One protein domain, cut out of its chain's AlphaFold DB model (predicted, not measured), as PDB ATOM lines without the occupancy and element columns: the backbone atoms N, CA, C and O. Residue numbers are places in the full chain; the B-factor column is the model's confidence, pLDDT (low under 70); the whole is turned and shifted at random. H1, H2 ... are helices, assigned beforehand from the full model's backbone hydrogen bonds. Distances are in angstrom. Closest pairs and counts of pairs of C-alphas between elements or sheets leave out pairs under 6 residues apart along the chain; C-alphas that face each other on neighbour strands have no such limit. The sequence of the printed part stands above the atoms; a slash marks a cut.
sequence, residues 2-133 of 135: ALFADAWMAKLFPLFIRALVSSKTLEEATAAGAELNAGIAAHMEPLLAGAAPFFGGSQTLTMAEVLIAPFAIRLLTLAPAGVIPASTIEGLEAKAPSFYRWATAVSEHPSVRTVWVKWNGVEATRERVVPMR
ATOM      1  N   ALA A   2     173.738 187.108 135.383       66.56
ATOM      2  CA  ALA A   2     173.129 186.159 136.337       66.56
ATOM      3  C   ALA A   2     174.076 185.848 137.514       66.56
ATOM      4  O   ALA A   2     173.782 186.192 138.648       66.56
ATOM      5  N   LEU A   3     175.314 185.435 137.212       81.62
ATOM      6  CA  LEU A   3     176.329 185.093 138.221       81.62
ATOM      7  C   LEU A   3     176.635 186.190 139.262       81.62
ATOM      8  O   LEU A   3     177.015 185.859 140.377       81.62
ATOM      9  N   PHE A   4     176.488 187.478 138.923       89.12
ATOM     10  CA  PHE A   4     176.775 188.575 139.860       89.12
ATOM     11  C   PHE A   4     175.627 188.773 140.852       89.12
ATOM     12  O   PHE A   4     175.846 188.823 142.061       89.12
ATOM     13  N   ALA A   5     174.396 188.835 140.340       91.75
ATOM     14  CA  ALA A   5     173.218 188.927 141.187       91.75
ATOM     15  C   ALA A   5     173.015 187.644 142.003       91.75
ATOM     16  O   ALA A   5     172.706 187.726 143.187       91.75
ATOM     17  N   ASP A   6     173.273 186.478 141.412       92.38
ATOM     18  CA  ASP A   6     173.194 185.184 142.090       92.38
ATOM     19  C   ASP A   6     174.236 185.073 143.207       92.38
ATOM     20  O   ASP A   6     173.910 184.623 144.304       92.38
ATOM     21  N   ALA A   7     175.475 185.534 142.978       93.69
ATOM     22  CA  ALA A   7     176.503 185.571 144.018       93.69
ATOM     23  C   ALA A   7     176.054 186.413 145.219       93.69
ATOM     24  O   ALA A   7     176.189 185.973 146.362       93.69
ATOM     25  N   TRP A   8     175.460 187.583 144.968       96.12
ATOM     26  CA  TRP A   8     174.894 188.402 146.032       96.12
ATOM     27  C   TRP A   8     173.716 187.707 146.723       96.12
ATOM     28  O   TRP A   8     173.747 187.495 147.934       96.12
ATOM     29  N   MET A   9     172.683 187.326 145.972       95.31
ATOM     30  CA  MET A   9     171.420 186.836 146.531       95.31
ATOM     31  C   MET A   9     171.570 185.497 147.252       95.31
ATOM     32  O   MET A   9     170.974 185.311 148.310       95.31
ATOM     33  N   ALA A  10     172.373 184.574 146.724       94.88
ATOM     34  CA  ALA A  10     172.531 183.252 147.320       94.88
ATOM     35  C   ALA A  10     173.496 183.250 148.514       94.88
ATOM     36  O   ALA A  10     173.301 182.473 149.445       94.88
ATOM     37  N   LYS A  11     174.542 184.089 148.492       94.44
ATOM     38  CA  LYS A  11     175.637 184.007 149.477       94.44
ATOM     39  C   LYS A  11     175.676 185.170 150.456       94.44
ATOM     40  O   LYS A  11     175.954 184.965 151.631       94.44
ATOM     41  N   LEU A  12     175.418 186.387 149.985       97.81
ATOM     42  CA  LEU A  12     175.640 187.608 150.764       97.81
ATOM     43  C   LEU A  12     174.354 188.158 151.367       97.81
ATOM     44  O   LEU A  12     174.358 188.611 152.506       97.81
ATOM     45  N   PHE A  13     173.236 188.074 150.650       97.75
ATOM     46  CA  PHE A  13     171.954 188.571 151.136       97.75
ATOM     47  C   PHE A  13     171.522 187.936 152.475       97.75
ATOM     48  O   PHE A  13     171.130 188.691 153.366       97.75
ATOM     49  N   PRO A  14     171.661 186.611 152.709       97.75
ATOM     50  CA  PRO A  14     171.359 186.032 154.019       97.75
ATOM     51  C   PRO A  14     172.224 186.617 155.148       97.75
ATOM     52  O   PRO A  14     171.716 186.878 156.237       97.75
ATOM     53  N   LEU A  15     173.512 186.872 154.887       98.19
ATOM     54  CA  LEU A  15     174.437 187.478 155.853       98.19
ATOM     55  C   LEU A  15     174.096 188.948 156.114       98.19
ATOM     56  O   LEU A  15     174.084 189.384 157.262       98.19
ATOM     57  N   PHE A  16     173.731 189.691 155.066       97.94
ATOM     58  CA  PHE A  16     173.237 191.061 155.174       97.94
ATOM     59  C   PHE A  16     171.981 191.144 156.047       97.94
ATOM     60  O   PHE A  16     171.918 191.978 156.944       97.94
ATOM     61  N   ILE A  17     171.003 190.256 155.842       97.19
ATOM     62  CA  ILE A  17     169.782 190.214 156.658       97.19
ATOM     63  C   ILE A  17     170.078 189.803 158.108       97.19
ATOM     64  O   ILE A  17     169.534 190.415 159.029       97.19
ATOM     65  N   ARG A  18     170.978 188.835 158.335       96.81
ATOM     66  CA  ARG A  18     171.446 188.477 159.688       96.81
ATOM     67  C   ARG A  18     172.061 189.680 160.404       96.81
ATOM     68  O   ARG A  18     171.596 190.032 161.483       96.81
ATOM     69  N   ALA A  19     173.013 190.359 159.767       97.12
ATOM     70  CA  ALA A  19     173.662 191.548 160.320       97.12
ATOM     71  C   ALA A  19     172.690 192.725 160.522       97.12
ATOM     72  O   ALA A  19     172.850 193.509 161.456       97.12
ATOM     73  N   LEU A  20     171.678 192.864 159.659       96.62
ATOM     74  CA  LEU A  20     170.732 193.975 159.710       96.62
ATOM     75  C   LEU A  20     169.610 193.774 160.730       96.62
ATOM     76  O   LEU A  20     169.177 194.759 161.323       96.62
ATOM     77  N   VAL A  21     169.069 192.566 160.898       95.81
ATOM     78  CA  VAL A  21     167.843 192.396 161.700       95.81
ATOM     79  C   VAL A  21     167.655 191.019 162.335       95.81
ATOM     80  O   VAL A  21     167.034 190.942 163.386       95.81
ATOM     81  N   SER A  22     168.159 189.930 161.744       93.00
ATOM     82  CA  SER A  22     167.785 188.575 162.194       93.00
ATOM     83  C   SER A  22     168.662 187.974 163.298       93.00
ATOM     84  O   SER A  22     168.276 186.951 163.862       93.00
ATOM     85  N   SER A  23     169.827 188.553 163.598       95.50
ATOM     86  CA  SER A  23     170.667 188.109 164.722       95.50
ATOM     87  C   SER A  23     170.022 188.422 166.074       95.50
ATOM     88  O   SER A  23     169.342 189.439 166.213       95.50
ATOM     89  N   LYS A  24     170.261 187.568 167.077       93.12
ATOM     90  CA  LYS A  24     169.681 187.721 168.418       93.12
ATOM     91  C   LYS A  24     170.504 188.628 169.324       93.12
ATOM     92  O   LYS A  24     169.940 189.274 170.205       93.12
ATOM     93  N   THR A  25     171.814 188.674 169.103       95.94
ATOM     94  CA  THR A  25     172.762 189.493 169.864       95.94
ATOM     95  C   THR A  25     173.591 190.379 168.934       95.94
ATOM     96  O   THR A  25     173.750 190.086 167.744       95.94
ATOM     97  N   LEU A  26     174.172 191.447 169.490       94.62
ATOM     98  CA  LEU A  26     175.110 192.303 168.760       94.62
ATOM     99  C   LEU A  26     176.359 191.529 168.307       94.62
ATOM    100  O   LEU A  26     176.888 191.800 167.231       94.62
ATOM    101  N   GLU A  27     176.817 190.552 169.091       97.12
ATOM    102  CA  GLU A  27     177.949 189.691 168.730       97.12
ATOM    103  C   GLU A  27     177.634 188.858 167.480       97.12
ATOM    104  O   GLU A  27     178.397 188.883 166.514       97.12
ATOM    105  N   GLU A  28     176.464 188.212 167.431       97.62
ATOM    106  CA  GLU A  28     176.006 187.465 166.254       97.62
ATOM    107  C   GLU A  28     175.836 188.371 165.026       97.62
ATOM    108  O   GLU A  28     176.155 187.977 163.903       97.62
ATOM    109  N   ALA A  29     175.314 189.590 165.211       97.50
ATOM    110  CA  ALA A  29     175.182 190.569 164.133       97.50
ATOM    111  C   ALA A  29     176.556 191.017 163.610       97.50
ATOM    112  O   ALA A  29     176.762 191.115 162.399       97.50
ATOM    113  N   THR A  30     177.507 191.243 164.516       98.06
ATOM    114  CA  THR A  30     178.880 191.646 164.193       98.06
ATOM    115  C   THR A  30     179.621 190.535 163.455       98.06
ATOM    116  O   THR A  30     180.274 190.818 162.447       98.06
ATOM    117  N   ALA A  31     179.465 189.278 163.884       98.44
ATOM    118  CA  ALA A  31     180.017 188.108 163.205       98.44
ATOM    119  C   ALA A  31     179.441 187.952 161.788       98.44
ATOM    120  O   ALA A  31     180.201 187.845 160.828       98.44
ATOM    121  N   ALA A  32     178.115 188.057 161.630       98.31
ATOM    122  CA  ALA A  32     177.476 188.039 160.312       98.31
ATOM    123  C   ALA A  32     177.966 189.186 159.411       98.31
ATOM    124  O   ALA A  32     178.136 189.003 158.206       98.31
ATOM    125  N   GLY A  33     178.234 190.360 159.988       98.25
ATOM    126  CA  GLY A  33     178.831 191.488 159.282       98.25
ATOM    127  C   GLY A  33     180.249 191.209 158.778       98.25
ATOM    128  O   GLY A  33     180.561 191.499 157.624       98.25
ATOM    129  N   ALA A  34     181.088 190.587 159.607       98.56
ATOM    130  CA  ALA A  34     182.438 190.193 159.216       98.56
ATOM    131  C   ALA A  34     182.425 189.094 158.134       98.56
ATOM    132  O   ALA A  34     183.170 189.187 157.157       98.56
ATOM    133  N   GLU A  35     181.539 188.098 158.264       98.50
ATOM    134  CA  GLU A  35     181.306 187.059 157.248       98.50
ATOM    135  C   GLU A  35     180.843 187.668 155.917       98.50
ATOM    136  O   GLU A  35     181.341 187.287 154.858       98.50
ATOM    137  N   LEU A  36     179.930 188.646 155.957       98.50
ATOM    138  CA  LEU A  36     179.468 189.368 154.772       98.50
ATOM    139  C   LEU A  36     180.628 190.081 154.070       98.50
ATOM    140  O   LEU A  36     180.787 189.945 152.859       98.50
ATOM    141  N   ASN A  37     181.444 190.814 154.824       98.25
ATOM    142  CA  ASN A  37     182.598 191.546 154.304       98.25
ATOM    143  C   ASN A  37     183.623 190.597 153.653       98.25
ATOM    144  O   ASN A  37     184.035 190.804 152.510       98.25
ATOM    145  N   ALA A  38     183.951 189.487 154.319       98.31
ATOM    146  CA  ALA A  38     184.800 188.443 153.745       98.31
ATOM    147  C   ALA A  38     184.182 187.822 152.477       98.31
ATOM    148  O   ALA A  38     184.876 187.601 151.483       98.31
ATOM    149  N   GLY A  39     182.867 187.591 152.476       97.88
ATOM    150  CA  GLY A  39     182.127 187.085 151.325       97.88
ATOM    151  C   GLY A  39     182.141 188.040 150.128       97.88
ATOM    152  O   GLY A  39     182.247 187.583 148.989       97.88
ATOM    153  N   ILE A  40     182.091 189.356 150.358       98.06
ATOM    154  CA  ILE A  40     182.239 190.368 149.300       98.06
ATOM    155  C   ILE A  40     183.606 190.224 148.623       98.06
ATOM    156  O   ILE A  40     183.666 190.118 147.395       98.06
ATOM    157  N   ALA A  41     184.686 190.138 149.404       97.44
ATOM    158  CA  ALA A  41     186.033 189.938 148.870       97.44
ATOM    159  C   ALA A  41     186.179 188.599 148.119       97.44
ATOM    160  O   ALA A  41     186.829 188.528 147.082       97.44
ATOM    161  N   ALA A  42     185.535 187.530 148.593       97.06
ATOM    162  CA  ALA A  42     185.642 186.210 147.972       97.06
ATOM    163  C   ALA A  42     184.773 186.029 146.712       97.06
ATOM    164  O   ALA A  42     185.085 185.190 145.863       97.06
ATOM    165  N   HIS A  43     183.645 186.737 146.601       96.12
ATOM    166  CA  HIS A  43     182.622 186.435 145.589       96.12
ATOM    167  C   HIS A  43     182.252 187.603 144.683       96.12
ATOM    168  O   HIS A  43     181.871 187.359 143.541       96.12
ATOM    169  N   MET A  44     182.368 188.845 145.152       96.50
ATOM    170  CA  MET A  44     182.006 190.025 144.361       96.50
ATOM    171  C   MET A  44     183.238 190.688 143.757       96.50
ATOM    172  O   MET A  44     183.209 191.047 142.583       96.50
ATOM    173  N   GLU A  45     184.327 190.795 144.524       96.44
ATOM    174  CA  GLU A  45     185.578 191.414 144.069       96.44
ATOM    175  C   GLU A  45     186.104 190.804 142.755       96.44
ATOM    176  O   GLU A  45     186.328 191.568 141.812       96.44
ATOM    177  N   PRO A  46     186.211 189.465 142.589       95.31
ATOM    178  CA  PRO A  46     186.737 188.894 141.347       95.31
ATOM    179  C   PRO A  46     185.848 189.184 140.131       95.31
ATOM    180  O   PRO A  46     186.337 189.294 139.008       95.31
ATOM    181  N   LEU A  47     184.537 189.335 140.343       95.19
ATOM    182  CA  LEU A  47     183.572 189.631 139.283       95.19
ATOM    183  C   LEU A  47     183.626 191.096 138.826       95.19
ATOM    184  O   LEU A  47     183.083 191.425 137.772       95.19
ATOM    185  N   LEU A  48     184.278 191.966 139.602       95.62
ATOM    186  CA  LEU A  48     184.411 193.399 139.339       95.62
ATOM    187  C   LEU A  48     185.815 193.804 138.886       95.62
ATOM    188  O   LEU A  48     186.051 194.989 138.663       95.62
ATOM    189  N   ALA A  49     186.725 192.850 138.668       90.25
ATOM    190  CA  ALA A  49     188.083 193.135 138.199       90.25
ATOM    191  C   ALA A  49     188.111 193.943 136.884       90.25
ATOM    192  O   ALA A  49     188.974 194.792 136.691       90.25
ATOM    193  N   GLY A  50     187.141 193.705 135.993       89.56
ATOM    194  CA  GLY A  50     186.979 194.439 134.733       89.56
ATOM    195  C   GLY A  50     186.020 195.631 134.799       89.56
ATOM    196  O   GLY A  50     185.653 196.161 133.753       89.56
ATOM    197  N   ALA A  51     185.540 196.023 135.983       90.88
ATOM    198  CA  ALA A  51     184.651 197.172 136.111       90.88
ATOM    199  C   ALA A  51     185.417 198.479 135.843       90.88
ATOM    200  O   ALA A  51     186.500 198.692 136.389       90.88
ATOM    201  N   ALA A  52     184.828 199.359 135.026       81.75
ATOM    202  CA  ALA A  52     185.325 200.721 134.819       81.75
ATOM    203  C   ALA A  52     184.611 201.654 135.821       81.75
ATOM    204  O   ALA A  52     185.044 201.656 136.975       81.75
ATOM    205  N   PRO A  53     183.489 202.341 135.507       87.38
ATOM    206  CA  PRO A  53     182.577 202.746 136.575       87.38
ATOM    207  C   PRO A  53     181.597 201.616 136.930       87.38
ATOM    208  O   PRO A  53     181.298 201.414 138.104       87.38
ATOM    209  N   PHE A  54     181.138 200.843 135.937       94.62
ATOM    210  CA  PHE A  54     180.093 199.831 136.109       94.62
ATOM    211  C   PHE A  54     180.514 198.453 135.586       94.62
ATOM    212  O   PHE A  54     181.583 198.279 134.986       94.62
ATOM    213  N   PHE A  55     179.679 197.454 135.867       95.06
ATOM    214  CA  PHE A  55     179.931 196.043 135.613       95.06
ATOM    215  C   PHE A  55     180.377 195.790 134.168       95.06
ATOM    216  O   PHE A  55     179.812 196.325 133.212       95.06
ATOM    217  N   GLY A  56     181.416 194.964 134.009       92.44
ATOM    218  CA  GLY A  56     181.960 194.594 132.699       92.44
ATOM    219  C   GLY A  56     182.581 195.748 131.901       92.44
ATOM    220  O   GLY A  56     182.683 195.639 130.684       92.44
ATOM    221  N   GLY A  57     182.952 196.854 132.550       93.25
ATOM    222  CA  GLY A  57     183.597 197.996 131.892       93.25
ATOM    223  C   GLY A  57     182.618 199.004 131.281       93.25
ATOM    224  O   GLY A  57     183.040 199.936 130.596       93.25
ATOM    225  N   SER A  58     181.314 198.836 131.526       94.12
ATOM    226  CA  SER A  58     180.280 199.726 130.996       94.12
ATOM    227  C   SER A  58     180.415 201.152 131.538       94.12
ATOM    228  O   SER A  58     180.685 201.355 132.719       94.12
ATOM    229  N   GLN A  59     180.155 202.140 130.677       93.88
ATOM    230  CA  GLN A  59     180.075 203.564 131.040       93.88
ATOM    231  C   GLN A  59     178.696 203.970 131.582       93.88
ATOM    232  O   GLN A  59     178.523 205.075 132.086       93.88
ATOM    233  N   THR A  60     177.705 203.084 131.483       94.12
ATOM    234  CA  THR A  60     176.340 203.300 131.984       94.12
ATOM    235  C   THR A  60     175.906 202.145 132.881       94.12
ATOM    236  O   THR A  60     176.472 201.051 132.799       94.12
ATOM    237  N   LEU A  61     174.913 202.380 133.747       94.50
ATOM    238  CA  LEU A  61     174.363 201.331 134.604       94.50
ATOM    239  C   LEU A  61     173.886 200.150 133.757       94.50
ATOM    240  O   LEU A  61     173.141 200.317 132.792       94.50
ATOM    241  N   THR A  62     174.283 198.953 134.159       95.00
ATOM    242  CA  THR A  62     173.778 197.707 133.598       95.00
ATOM    243  C   THR A  62     172.701 197.140 134.517       95.00
ATOM    244  O   THR A  62     172.429 197.646 135.610       95.00
ATOM    245  N   MET A  63     172.097 196.027 134.108       94.06
ATOM    246  CA  MET A  63     171.166 195.312 134.976       94.06
ATOM    247  C   MET A  63     171.846 194.815 136.273       94.06
ATOM    248  O   MET A  63     171.164 194.604 137.271       94.06
ATOM    249  N   ALA A  64     173.179 194.659 136.307       94.06
ATOM    250  CA  ALA A  64     173.892 194.259 137.522       94.06
ATOM    251  C   ALA A  64     173.748 195.330 138.611       94.06
ATOM    252  O   ALA A  64     173.422 195.021 139.756       94.06
ATOM    253  N   GLU A  65     173.919 196.596 138.234       95.56
ATOM    254  CA  GLU A  65     173.713 197.728 139.126       95.56
ATOM    255  C   GLU A  65     172.247 197.871 139.505       95.56
ATOM    256  O   GLU A  65     171.956 198.055 140.677       95.56
ATOM    257  N   VAL A  66     171.310 197.727 138.564       94.06
ATOM    258  CA  VAL A  66     169.873 197.823 138.885       94.06
ATOM    259  C   VAL A  66     169.484 196.856 140.010       94.06
ATOM    260  O   VAL A  66     168.745 197.232 140.917       94.06
ATOM    261  N   LEU A  67     170.016 195.631 139.982       94.81
ATOM    262  CA  LEU A  67     169.704 194.607 140.974       94.81
ATOM    263  C   LEU A  67     170.441 194.813 142.306       94.81
ATOM    264  O   LEU A  67     169.862 194.553 143.361       94.81
ATOM    265  N   ILE A  68     171.703 195.261 142.282       95.94
ATOM    266  CA  ILE A  68     172.580 195.231 143.469       95.94
ATOM    267  C   ILE A  68     172.858 196.616 144.077       95.94
ATOM    268  O   ILE A  68     173.141 196.711 145.274       95.94
ATOM    269  N   ALA A  69     172.687 197.708 143.326       95.00
ATOM    270  CA  ALA A  69     172.848 199.083 143.814       95.00
ATOM    271  C   ALA A  69     172.097 199.380 145.123       95.00
ATOM    272  O   ALA A  69     172.689 200.018 145.999       95.00
ATOM    273  N   PRO A  70     170.843 198.912 145.330       95.31
ATOM    274  CA  PRO A  70     170.130 199.163 146.579       95.31
ATOM    275  C   PRO A  70     170.861 198.610 147.806       95.31
ATOM    276  O   PRO A  70     170.736 199.168 148.896       95.31
ATOM    277  N   PHE A  71     171.617 197.526 147.657       96.69
ATOM    278  CA  PHE A  71     172.382 196.943 148.751       96.69
ATOM    279  C   PHE A  71     173.748 197.602 148.919       96.69
ATOM    280  O   PHE A  71     174.169 197.831 150.050       96.69
ATOM    281  N   ALA A  72     174.397 197.977 147.813       96.75
ATOM    282  CA  ALA A  72     175.656 198.716 147.841       96.75
ATOM    283  C   ALA A  72     175.514 200.038 148.615       96.75
ATOM    284  O   ALA A  72     176.251 200.275 149.573       96.75
ATOM    285  N   ILE A  73     174.497 200.848 148.291       97.88
ATOM    286  CA  ILE A  73     174.269 202.118 148.996       97.88
ATOM    287  C   ILE A  73     173.914 201.905 150.471       97.88
ATOM    288  O   ILE A  73     174.317 202.694 151.323       97.88
ATOM    289  N   ARG A  74     173.211 200.816 150.807       97.81
ATOM    290  CA  ARG A  74     172.902 200.464 152.198       97.81
ATOM    291  C   ARG A  74     174.161 200.112 152.981       97.81
ATOM    292  O   ARG A  74     174.325 200.623 154.079       97.81
ATOM    293  N   LEU A  75     175.068 199.310 152.426       96.88
ATOM    294  CA  LEU A  75     176.341 199.005 153.088       96.88
ATOM    295  C   LEU A  75     177.135 200.277 153.401       96.88
ATOM    296  O   LEU A  75     177.569 200.467 154.535       96.88
ATOM    297  N   LEU A  76     177.268 201.170 152.416       97.06
ATOM    298  CA  LEU A  76     178.093 202.373 152.541       97.06
ATOM    299  C   LEU A  76     177.461 203.485 153.389       97.06
ATOM    300  O   LEU A  76     178.171 204.381 153.827       97.06
ATOM    301  N   THR A  77     176.146 203.454 153.634       97.94
ATOM    302  CA  THR A  77     175.455 204.515 154.394       97.94
ATOM    303  C   THR A  77     174.939 204.063 155.755       97.94
ATOM    304  O   THR A  77     174.964 204.847 156.701       97.94
ATOM    305  N   LEU A  78     174.510 202.805 155.900       97.94
ATOM    306  CA  LEU A  78     173.951 202.300 157.156       97.94
ATOM    307  C   LEU A  78     175.033 202.011 158.196       97.94
ATOM    308  O   LEU A  78     174.796 202.249 159.379       97.94
ATOM    309  N   ALA A  79     176.199 201.504 157.784       96.56
ATOM    310  CA  ALA A  79     177.264 201.166 158.728       96.56
ATOM    311  C   ALA A  79     177.878 202.421 159.378       96.56
ATOM    312  O   ALA A  79     177.917 202.472 160.607       96.56
ATOM    313  N   PRO A  80     178.240 203.484 158.628       96.50
ATOM    314  CA  PRO A  80     178.692 204.739 159.238       96.50
ATOM    315  C   PRO A  80     177.632 205.410 160.122       96.50
ATOM    316  O   PRO A  80     177.971 206.098 161.077       96.50
ATOM    317  N   ALA A  81     176.346 205.190 159.835       96.81
ATOM    318  CA  ALA A  81     175.237 205.688 160.647       96.81
ATOM    319  C   ALA A  81     174.935 204.822 161.888       96.81
ATOM    320  O   ALA A  81     173.955 205.081 162.594       96.81
ATOM    321  N   GLY A  82     175.708 203.759 162.136       95.38
ATOM    322  CA  GLY A  82     175.486 202.823 163.241       95.38
ATOM    323  C   GLY A  82     174.178 202.035 163.131       95.38
ATOM    324  O   GLY A  82     173.683 201.516 164.128       95.38
ATOM    325  N   VAL A  83     173.572 201.971 161.940       96.62
ATOM    326  CA  VAL A  83     172.359 201.180 161.716       96.62
ATOM    327  C   VAL A  83     172.728 199.713 161.559       96.62
ATOM    328  O   VAL A  83     172.037 198.886 162.122       96.62
ATOM    329  N   ILE A  84     173.795 199.352 160.856       96.19
ATOM    330  CA  ILE A  84     174.278 197.962 160.737       96.19
ATOM    331  C   ILE A  84     175.699 197.872 161.336       96.19
ATOM    332  O   ILE A  84     176.378 198.902 161.350       96.19
ATOM    333  N   PRO A  85     176.165 196.718 161.863       97.19
ATOM    334  CA  PRO A  85     177.489 196.638 162.484       97.19
ATOM    335  C   PRO A  85     178.620 197.111 161.565       97.19
ATOM    336  O   PRO A  85     178.665 196.749 160.393       97.19
ATOM    337  N   ALA A  86     179.576 197.872 162.105       97.94
ATOM    338  CA  ALA A  86     180.700 198.415 161.332       97.94
ATOM    339  C   ALA A  86     181.549 197.327 160.644       97.94
ATOM    340  O   ALA A  86     182.122 197.568 159.577       97.94
ATOM    341  N   SER A  87     181.561 196.107 161.199       98.25
ATOM    342  CA  SER A  87     182.237 194.939 160.624       98.25
ATOM    343  C   SER A  87     181.795 194.629 159.186       98.25
ATOM    344  O   SER A  87     182.581 194.064 158.422       98.25
ATOM    345  N   THR A  88     180.598 195.067 158.761       97.81
ATOM    346  CA  THR A  88     180.113 194.894 157.379       97.81
ATOM    347  C   THR A  88     180.959 195.617 156.336       97.81
ATOM    348  O   THR A  88     180.933 195.228 155.173       97.81
ATOM    349  N   ILE A  89     181.674 196.680 156.724       97.38
ATOM    350  CA  ILE A  89     182.512 197.486 155.818       97.38
ATOM    351  C   ILE A  89     183.949 197.688 156.322       97.38
ATOM    352  O   ILE A  89     184.755 198.333 155.655       97.38
ATOM    353  N   GLU A  90     184.302 197.150 157.488       97.94
ATOM    354  CA  GLU A  90     185.620 197.343 158.090       97.94
ATOM    355  C   GLU A  90     186.767 196.849 157.184       97.94
ATOM    356  O   GLU A  90     186.882 195.659 156.851       97.94
ATOM    357  N   GLY A  91     187.631 197.782 156.776       96.94
ATOM    358  CA  GLY A  91     188.747 197.521 155.865       96.94
ATOM    359  C   GLY A  91     188.326 197.106 154.450       96.94
ATOM    360  O   GLY A  91     189.143 196.538 153.727       96.94
ATOM    361  N   LEU A  92     187.069 197.349 154.055       97.00
ATOM    362  CA  LEU A  92     186.517 196.902 152.773       97.00
ATOM    363  C   LEU A  92     187.299 197.452 151.574       97.00
ATOM    364  O   LEU A  92     187.559 196.708 150.635       97.00
ATOM    365  N   GLU A  93     187.733 198.714 151.626       96.62
ATOM    366  CA  GLU A  93     188.533 199.338 150.562       96.62
ATOM    367  C   GLU A  93     189.848 198.589 150.296       96.62
ATOM    368  O   GLU A  93     190.230 198.405 149.145       96.62
ATOM    369  N   ALA A  94     190.511 198.090 151.342       97.38
ATOM    370  CA  ALA A  94     191.752 197.331 151.200       97.38
ATOM    371  C   ALA A  94     191.511 195.873 150.771       97.38
ATOM    372  O   ALA A  94     192.296 195.316 150.008       97.38
ATOM    373  N   LYS A  95     190.439 195.242 151.270       96.81
ATOM    374  CA  LYS A  95     190.131 193.819 151.028       96.81
ATOM    375  C   LYS A  95     189.455 193.567 149.677       96.81
ATOM    376  O   LYS A  95     189.637 192.500 149.099       96.81
ATOM    377  N   ALA A  96     188.647 194.517 149.210       97.44
ATOM    378  CA  ALA A  96     187.848 194.427 147.993       97.44
ATOM    379  C   ALA A  96     187.823 195.787 147.259       97.44
ATOM    380  O   ALA A  96     186.778 196.448 147.188       97.44
ATOM    381  N   PRO A  97     188.979 196.256 146.748       97.00
ATOM    382  CA  PRO A  97     189.116 197.597 146.179       97.00
ATOM    383  C   PRO A  97     188.253 197.827 144.932       97.00
ATOM    384  O   PRO A  97     187.753 198.936 144.726       97.00
ATOM    385  N   SER A  98     188.047 196.810 144.087       97.00
ATOM    386  CA  SER A  98     187.204 196.936 142.889       97.00
ATOM    387  C   SER A  98     185.732 197.043 143.265       97.00
ATOM    388  O   SER A  98     185.026 197.895 142.723       97.00
ATOM    389  N   PHE A  99     185.282 196.245 144.235       97.31
ATOM    390  CA  PHE A  99     183.944 196.344 144.799       97.31
ATOM    391  C   PHE A  99     183.720 197.695 145.461       97.31
ATOM    392  O   PHE A  99     182.697 198.318 145.203       97.31
ATOM    393  N   TYR A 100     184.659 198.173 146.277       97.25
ATOM    394  CA  TYR A 100     184.514 199.455 146.961       97.25
ATOM    395  C   TYR A 100     184.401 200.626 145.976       97.25
ATOM    396  O   TYR A 100     183.489 201.452 146.091       97.25
ATOM    397  N   ARG A 101     185.262 200.658 144.949       96.75
ATOM    398  CA  ARG A 101     185.195 201.651 143.865       96.75
ATOM    399  C   ARG A 101     183.856 201.587 143.124       96.75
ATOM    400  O   ARG A 101     183.211 202.616 142.939       96.75
ATOM    401  N   TRP A 102     183.428 200.387 142.735       97.75
ATOM    402  CA  TRP A 102     182.155 200.160 142.047       97.75
ATOM    403  C   TRP A 102     180.950 200.572 142.904       97.75
ATOM    404  O   TRP A 102     180.084 201.313 142.448       97.75
ATOM    405  N   ALA A 103     180.909 200.149 144.168       97.44
ATOM    406  CA  ALA A 103     179.822 200.441 145.094       97.44
ATOM    407  C   ALA A 103     179.691 201.947 145.347       97.44
ATOM    408  O   ALA A 103     178.571 202.460 145.389       97.44
ATOM    409  N   THR A 104     180.817 202.657 145.459       96.94
ATOM    410  CA  THR A 104     180.851 204.121 145.573       96.94
ATOM    411  C   THR A 104     180.280 204.777 144.315       96.94
ATOM    412  O   THR A 104     179.296 205.510 144.413       96.94
ATOM    413  N   ALA A 105     180.795 204.430 143.129       96.88
ATOM    414  CA  ALA A 105     180.333 204.998 141.859       96.88
ATOM    415  C   ALA A 105     178.826 204.778 141.624       96.88
ATOM    416  O   ALA A 105     178.096 205.683 141.216       96.88
ATOM    417  N   VAL A 106     178.330 203.578 141.928       96.75
ATOM    418  CA  VAL A 106     176.910 203.230 141.812       96.75
ATOM    419  C   VAL A 106     176.053 203.988 142.827       96.75
ATOM    420  O   VAL A 106     174.968 204.454 142.482       96.75
ATOM    421  N   SER A 107     176.530 204.144 144.063       96.69
ATOM    422  CA  SER A 107     175.808 204.862 145.123       96.69
ATOM    423  C   SER A 107     175.732 206.370 144.879       96.69
ATOM    424  O   SER A 107     174.812 207.027 145.366       96.69
ATOM    425  N   GLU A 108     176.684 206.927 144.132       96.31
ATOM    426  CA  GLU A 108     176.713 208.339 143.744       96.31
ATOM    427  C   GLU A 108     175.892 208.634 142.487       96.31
ATOM    428  O   GLU A 108     175.468 209.776 142.290       96.31
ATOM    429  N   HIS A 109     175.603 207.618 141.668       97.12
ATOM    430  CA  HIS A 109     174.832 207.798 140.445       97.12
ATOM    431  C   HIS A 109     173.453 208.436 140.741       97.12
ATOM    432  O   HIS A 109     172.730 207.954 141.624       97.12
ATOM    433  N   PRO A 110     173.019 209.478 139.995       96.12
ATOM    434  CA  PRO A 110     171.805 210.237 140.311       96.12
ATOM    435  C   PRO A 110     170.534 209.396 140.463       96.12
ATOM    436  O   PRO A 110     169.714 209.692 141.333       96.12
ATOM    437  N   SER A 111     170.372 208.335 139.663       93.38
ATOM    438  CA  SER A 111     169.205 207.440 139.742       93.38
ATOM    439  C   SER A 111     169.128 206.639 141.045       93.38
ATOM    440  O   SER A 111     168.035 206.262 141.456       93.38
ATOM    441  N   VAL A 112     170.261 206.400 141.709       94.81
ATOM    442  CA  VAL A 112     170.335 205.675 142.982       94.81
ATOM    443  C   VAL A 112     170.288 206.676 144.133       94.81
ATOM    444  O   VAL A 112     169.401 206.612 144.989       94.81
ATOM    445  N   ARG A 113     171.192 207.664 144.114       95.81
ATOM    446  CA  ARG A 113     171.352 208.632 145.205       95.81
ATOM    447  C   ARG A 113     170.103 209.471 145.436       95.81
ATOM    448  O   ARG A 113     169.698 209.652 146.580       95.81
ATOM    449  N   THR A 114     169.472 209.965 144.371       95.56
ATOM    450  CA  THR A 114     168.299 210.847 144.496       95.56
ATOM    451  C   THR A 114     167.142 210.132 145.178       95.56
ATOM    452  O   THR A 114     166.477 210.716 146.028       95.56
ATOM    453  N   VAL A 115     166.910 208.861 144.832       93.94
ATOM    454  CA  VAL A 115     165.850 208.052 145.443       93.94
ATOM    455  C   VAL A 115     166.164 207.796 146.916       93.94
ATOM    456  O   VAL A 115     165.305 208.020 147.766       93.94
ATOM    457  N   TRP A 116     167.402 207.402 147.229       96.69
ATOM    458  CA  TRP A 116     167.836 207.137 148.604       96.69
ATOM    459  C   TRP A 116     167.721 208.364 149.516       96.69
ATOM    460  O   TRP A 116     167.205 208.261 150.627       96.69
ATOM    461  N   VAL A 117     168.153 209.533 149.033       95.62
ATOM    462  CA  VAL A 117     168.088 210.795 149.784       95.62
ATOM    463  C   VAL A 117     166.644 211.260 149.957       95.62
ATOM    464  O   VAL A 117     166.253 211.587 151.072       95.62
ATOM    465  N   LYS A 118     165.827 211.249 148.893       95.50
ATOM    466  CA  LYS A 118     164.408 211.646 148.985       95.50
ATOM    467  C   LYS A 118     163.617 210.773 149.956       95.50
ATOM    468  O   LYS A 118     162.723 211.275 150.624       95.50
ATOM    469  N   TRP A 119     163.945 209.485 150.032       94.06
ATOM    470  CA  TRP A 119     163.319 208.549 150.965       94.06
ATOM    471  C   TRP A 119     163.875 208.646 152.398       94.06
ATOM    472  O   TRP A 119     163.365 207.979 153.290       94.06
ATOM    473  N   ASN A 120     164.911 209.459 152.638       96.12
ATOM    474  CA  ASN A 120     165.677 209.467 153.886       96.12
ATOM    475  C   ASN A 120     166.115 208.047 154.295       96.12
ATOM    476  O   ASN A 120     165.835 207.570 155.394       96.12
ATOM    477  N   GLY A 121     166.758 207.329 153.369       97.06
ATOM    478  CA  GLY A 121     166.876 205.877 153.463       97.06
ATOM    479  C   GLY A 121     167.614 205.341 154.690       97.06
ATOM    480  O   GLY A 121     167.328 204.220 155.110       97.06
ATOM    481  N   VAL A 122     168.510 206.122 155.301       97.94
ATOM    482  CA  VAL A 122     169.159 205.746 156.567       97.94
ATOM    483  C   VAL A 122     168.136 205.702 157.699       97.94
ATOM    484  O   VAL A 122     167.965 204.651 158.316       97.94
ATOM    485  N   GLU A 123     167.417 206.800 157.931       98.00
ATOM    486  CA  GLU A 123     166.449 206.886 159.027       98.00
ATOM    487  C   GLU A 123     165.224 206.016 158.766       98.00
ATOM    488  O   GLU A 123     164.825 205.257 159.641       98.00
ATOM    489  N   ALA A 124     164.712 205.983 157.533       97.12
ATOM    490  CA  ALA A 124     163.611 205.091 157.180       97.12
ATOM    491  C   ALA A 124     163.974 203.606 157.376       97.12
ATOM    492  O   ALA A 124     163.136 202.792 157.771       97.12
ATOM    493  N   THR A 125     165.238 203.229 157.133       97.12
ATOM    494  CA  THR A 125     165.709 201.880 157.473       97.12
ATOM    495  C   THR A 125     165.793 201.705 158.985       97.12
ATOM    496  O   THR A 125     165.268 200.714 159.487       97.12
ATOM    497  N   ARG A 126     166.406 202.647 159.713       96.88
ATOM    498  CA  ARG A 126     166.552 202.612 161.178       96.88
ATOM    499  C   ARG A 126     165.205 202.416 161.872       96.88
ATOM    500  O   ARG A 126     165.062 201.469 162.640       96.88
ATOM    501  N   GLU A 127     164.226 203.257 161.553       97.12
ATOM    502  CA  GLU A 127     162.868 203.219 162.106       97.12
ATOM    503  C   GLU A 127     162.189 201.869 161.880       97.12
ATOM    504  O   GLU A 127     161.423 201.406 162.722       97.12
ATOM    505  N   ARG A 128     162.489 201.203 160.760       95.31
ATOM    506  CA  ARG A 128     161.912 199.897 160.454       95.31
ATOM    507  C   ARG A 128     162.640 198.743 161.132       95.31
ATOM    508  O   ARG A 128     161.976 197.817 161.584       95.31
ATOM    509  N   VAL A 129     163.973 198.753 161.159       94.69
ATOM    510  CA  VAL A 129     164.761 197.581 161.582       94.69
ATOM    511  C   VAL A 129     165.075 197.574 163.068       94.69
ATOM    512  O   VAL A 129     165.069 196.503 163.660       94.69
ATOM    513  N   VAL A 130     165.330 198.731 163.688       92.31
ATOM    514  CA  VAL A 130     165.710 198.794 165.108       92.31
ATOM    515  C   VAL A 130     164.621 198.202 166.011       92.31
ATOM    516  O   VAL A 130     164.967 197.370 166.843       92.31
ATOM    517  N   PRO A 131     163.318 198.485 165.813       94.44
ATOM    518  CA  PRO A 131     162.267 197.860 166.621       94.44
ATOM    519  C   PRO A 131     162.117 196.345 166.412       94.44
ATOM    520  O   PRO A 131     161.486 195.679 167.225       94.44
ATOM    521  N   MET A 132     162.637 195.799 165.306       93.38
ATOM    522  CA  MET A 132     162.576 194.365 164.999       93.38
ATOM    523  C   MET A 132     163.744 193.580 165.608       93.38
ATOM    524  O   MET A 132     163.705 192.350 165.615       93.38
ATOM    525  N   ARG A 133     164.793 194.269 166.071       90.69
ATOM    526  CA  ARG A 133     165.971 193.639 166.671       90.69
ATOM    527  C   ARG A 133     165.710 193.266 168.115       90.69
ATOM    528  O   ARG A 133     164.904 193.873 168.811       90.69
TER     529      ARG A 133
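Overview. This is residues 2 to 133 of the 135 residues of the protein "GST C-terminal domain-containing protein" of Gaeumannomyces tritici (strain R3-111a-1) (UniProt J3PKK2). Look first for a hairpin of two long helices, H1 and H2, along the longest axis, with H3 beside H1 near the middle of the domain. H5 crosses H3, and H6 and H7 form an arch over the side of H3 away from the hairpin, the last residues of H7 coming back to the end of H1. The printed part has 132 residues, with seven named helices in the order H1 to H7 and no named strand; the class is all helix. It is compact, with a radius of gyration of the C-alphas of 14.1 A and spans of 40 by 33 by 25 A.

Arrangement. Start at H1, residues 2 to 22, a hub with a kink of 40 degrees near residue 14. It forms a helical hairpin with H2, residues 26 to 43: they touch at a shallow tilt of 12 degrees, opposite ways, the closest C-alphas being Ala 19 and Ala 29, 4.2 A apart. With residues 4 to 8 alone, H1 touches H3, residues 63 to 78, the other hub; the closest C-alphas, of Ala 5 and Ala 64, are 6.5 A apart. H3 has a kink of 41 degrees near residue 70. H5, residues 97 to 108, touches H3 about perpendicular at 89 degrees, with the C-alphas of Ile 73 and Ser 107 closest at 5.0 A. H4, residues 92 to 95, touches H5 only at the corner, Glu 93 to Tyr 100, 5.4 A between C-alphas, and only just touches H2, with 3 pairs of C-alphas within 8 A, the closest being Ala 41 and Lys 95 at 6.0 A. H6, residues 110 to 118, is close to H3 but not clearly touching, Ala 69 to Val 112, 7.1 A between closest C-alphas. H7, residues 121 to 132, touches H1 only at their ends, Val 21 to Val 129, 6.0 A between closest C-alphas. Every O i to N i+4 pair is within hydrogen-bond range in H2 and H5; the counts are 14 of 17 in H1, 9 of 12 in H3, 4 of 5 in H6 and 6 of 8 in H7, while H4 is too short for such a pair.

Along the chain. Find C-alpha 2 at (173.129, 186.159, 136.337); H1 runs 26.5 A from there to C-alpha 22. H2 measures 25.1 A and H3 23.4 A, H3 beginning at (171.166, 195.312, 134.976). H5 measures 16.6 A, and H7 runs 16.9 A to C-alpha 132 at (162.576, 194.365, 164.999).

Size, cuts and confidence. The C-alphas farthest apart, of Thr 25 and Gln 59, are 41.9 A apart. The printed part has no cut; the links H2 to H3 and H3 to H4 are long. Mean pLDDT of the printed part is 95.5, and residue 2 is under 70.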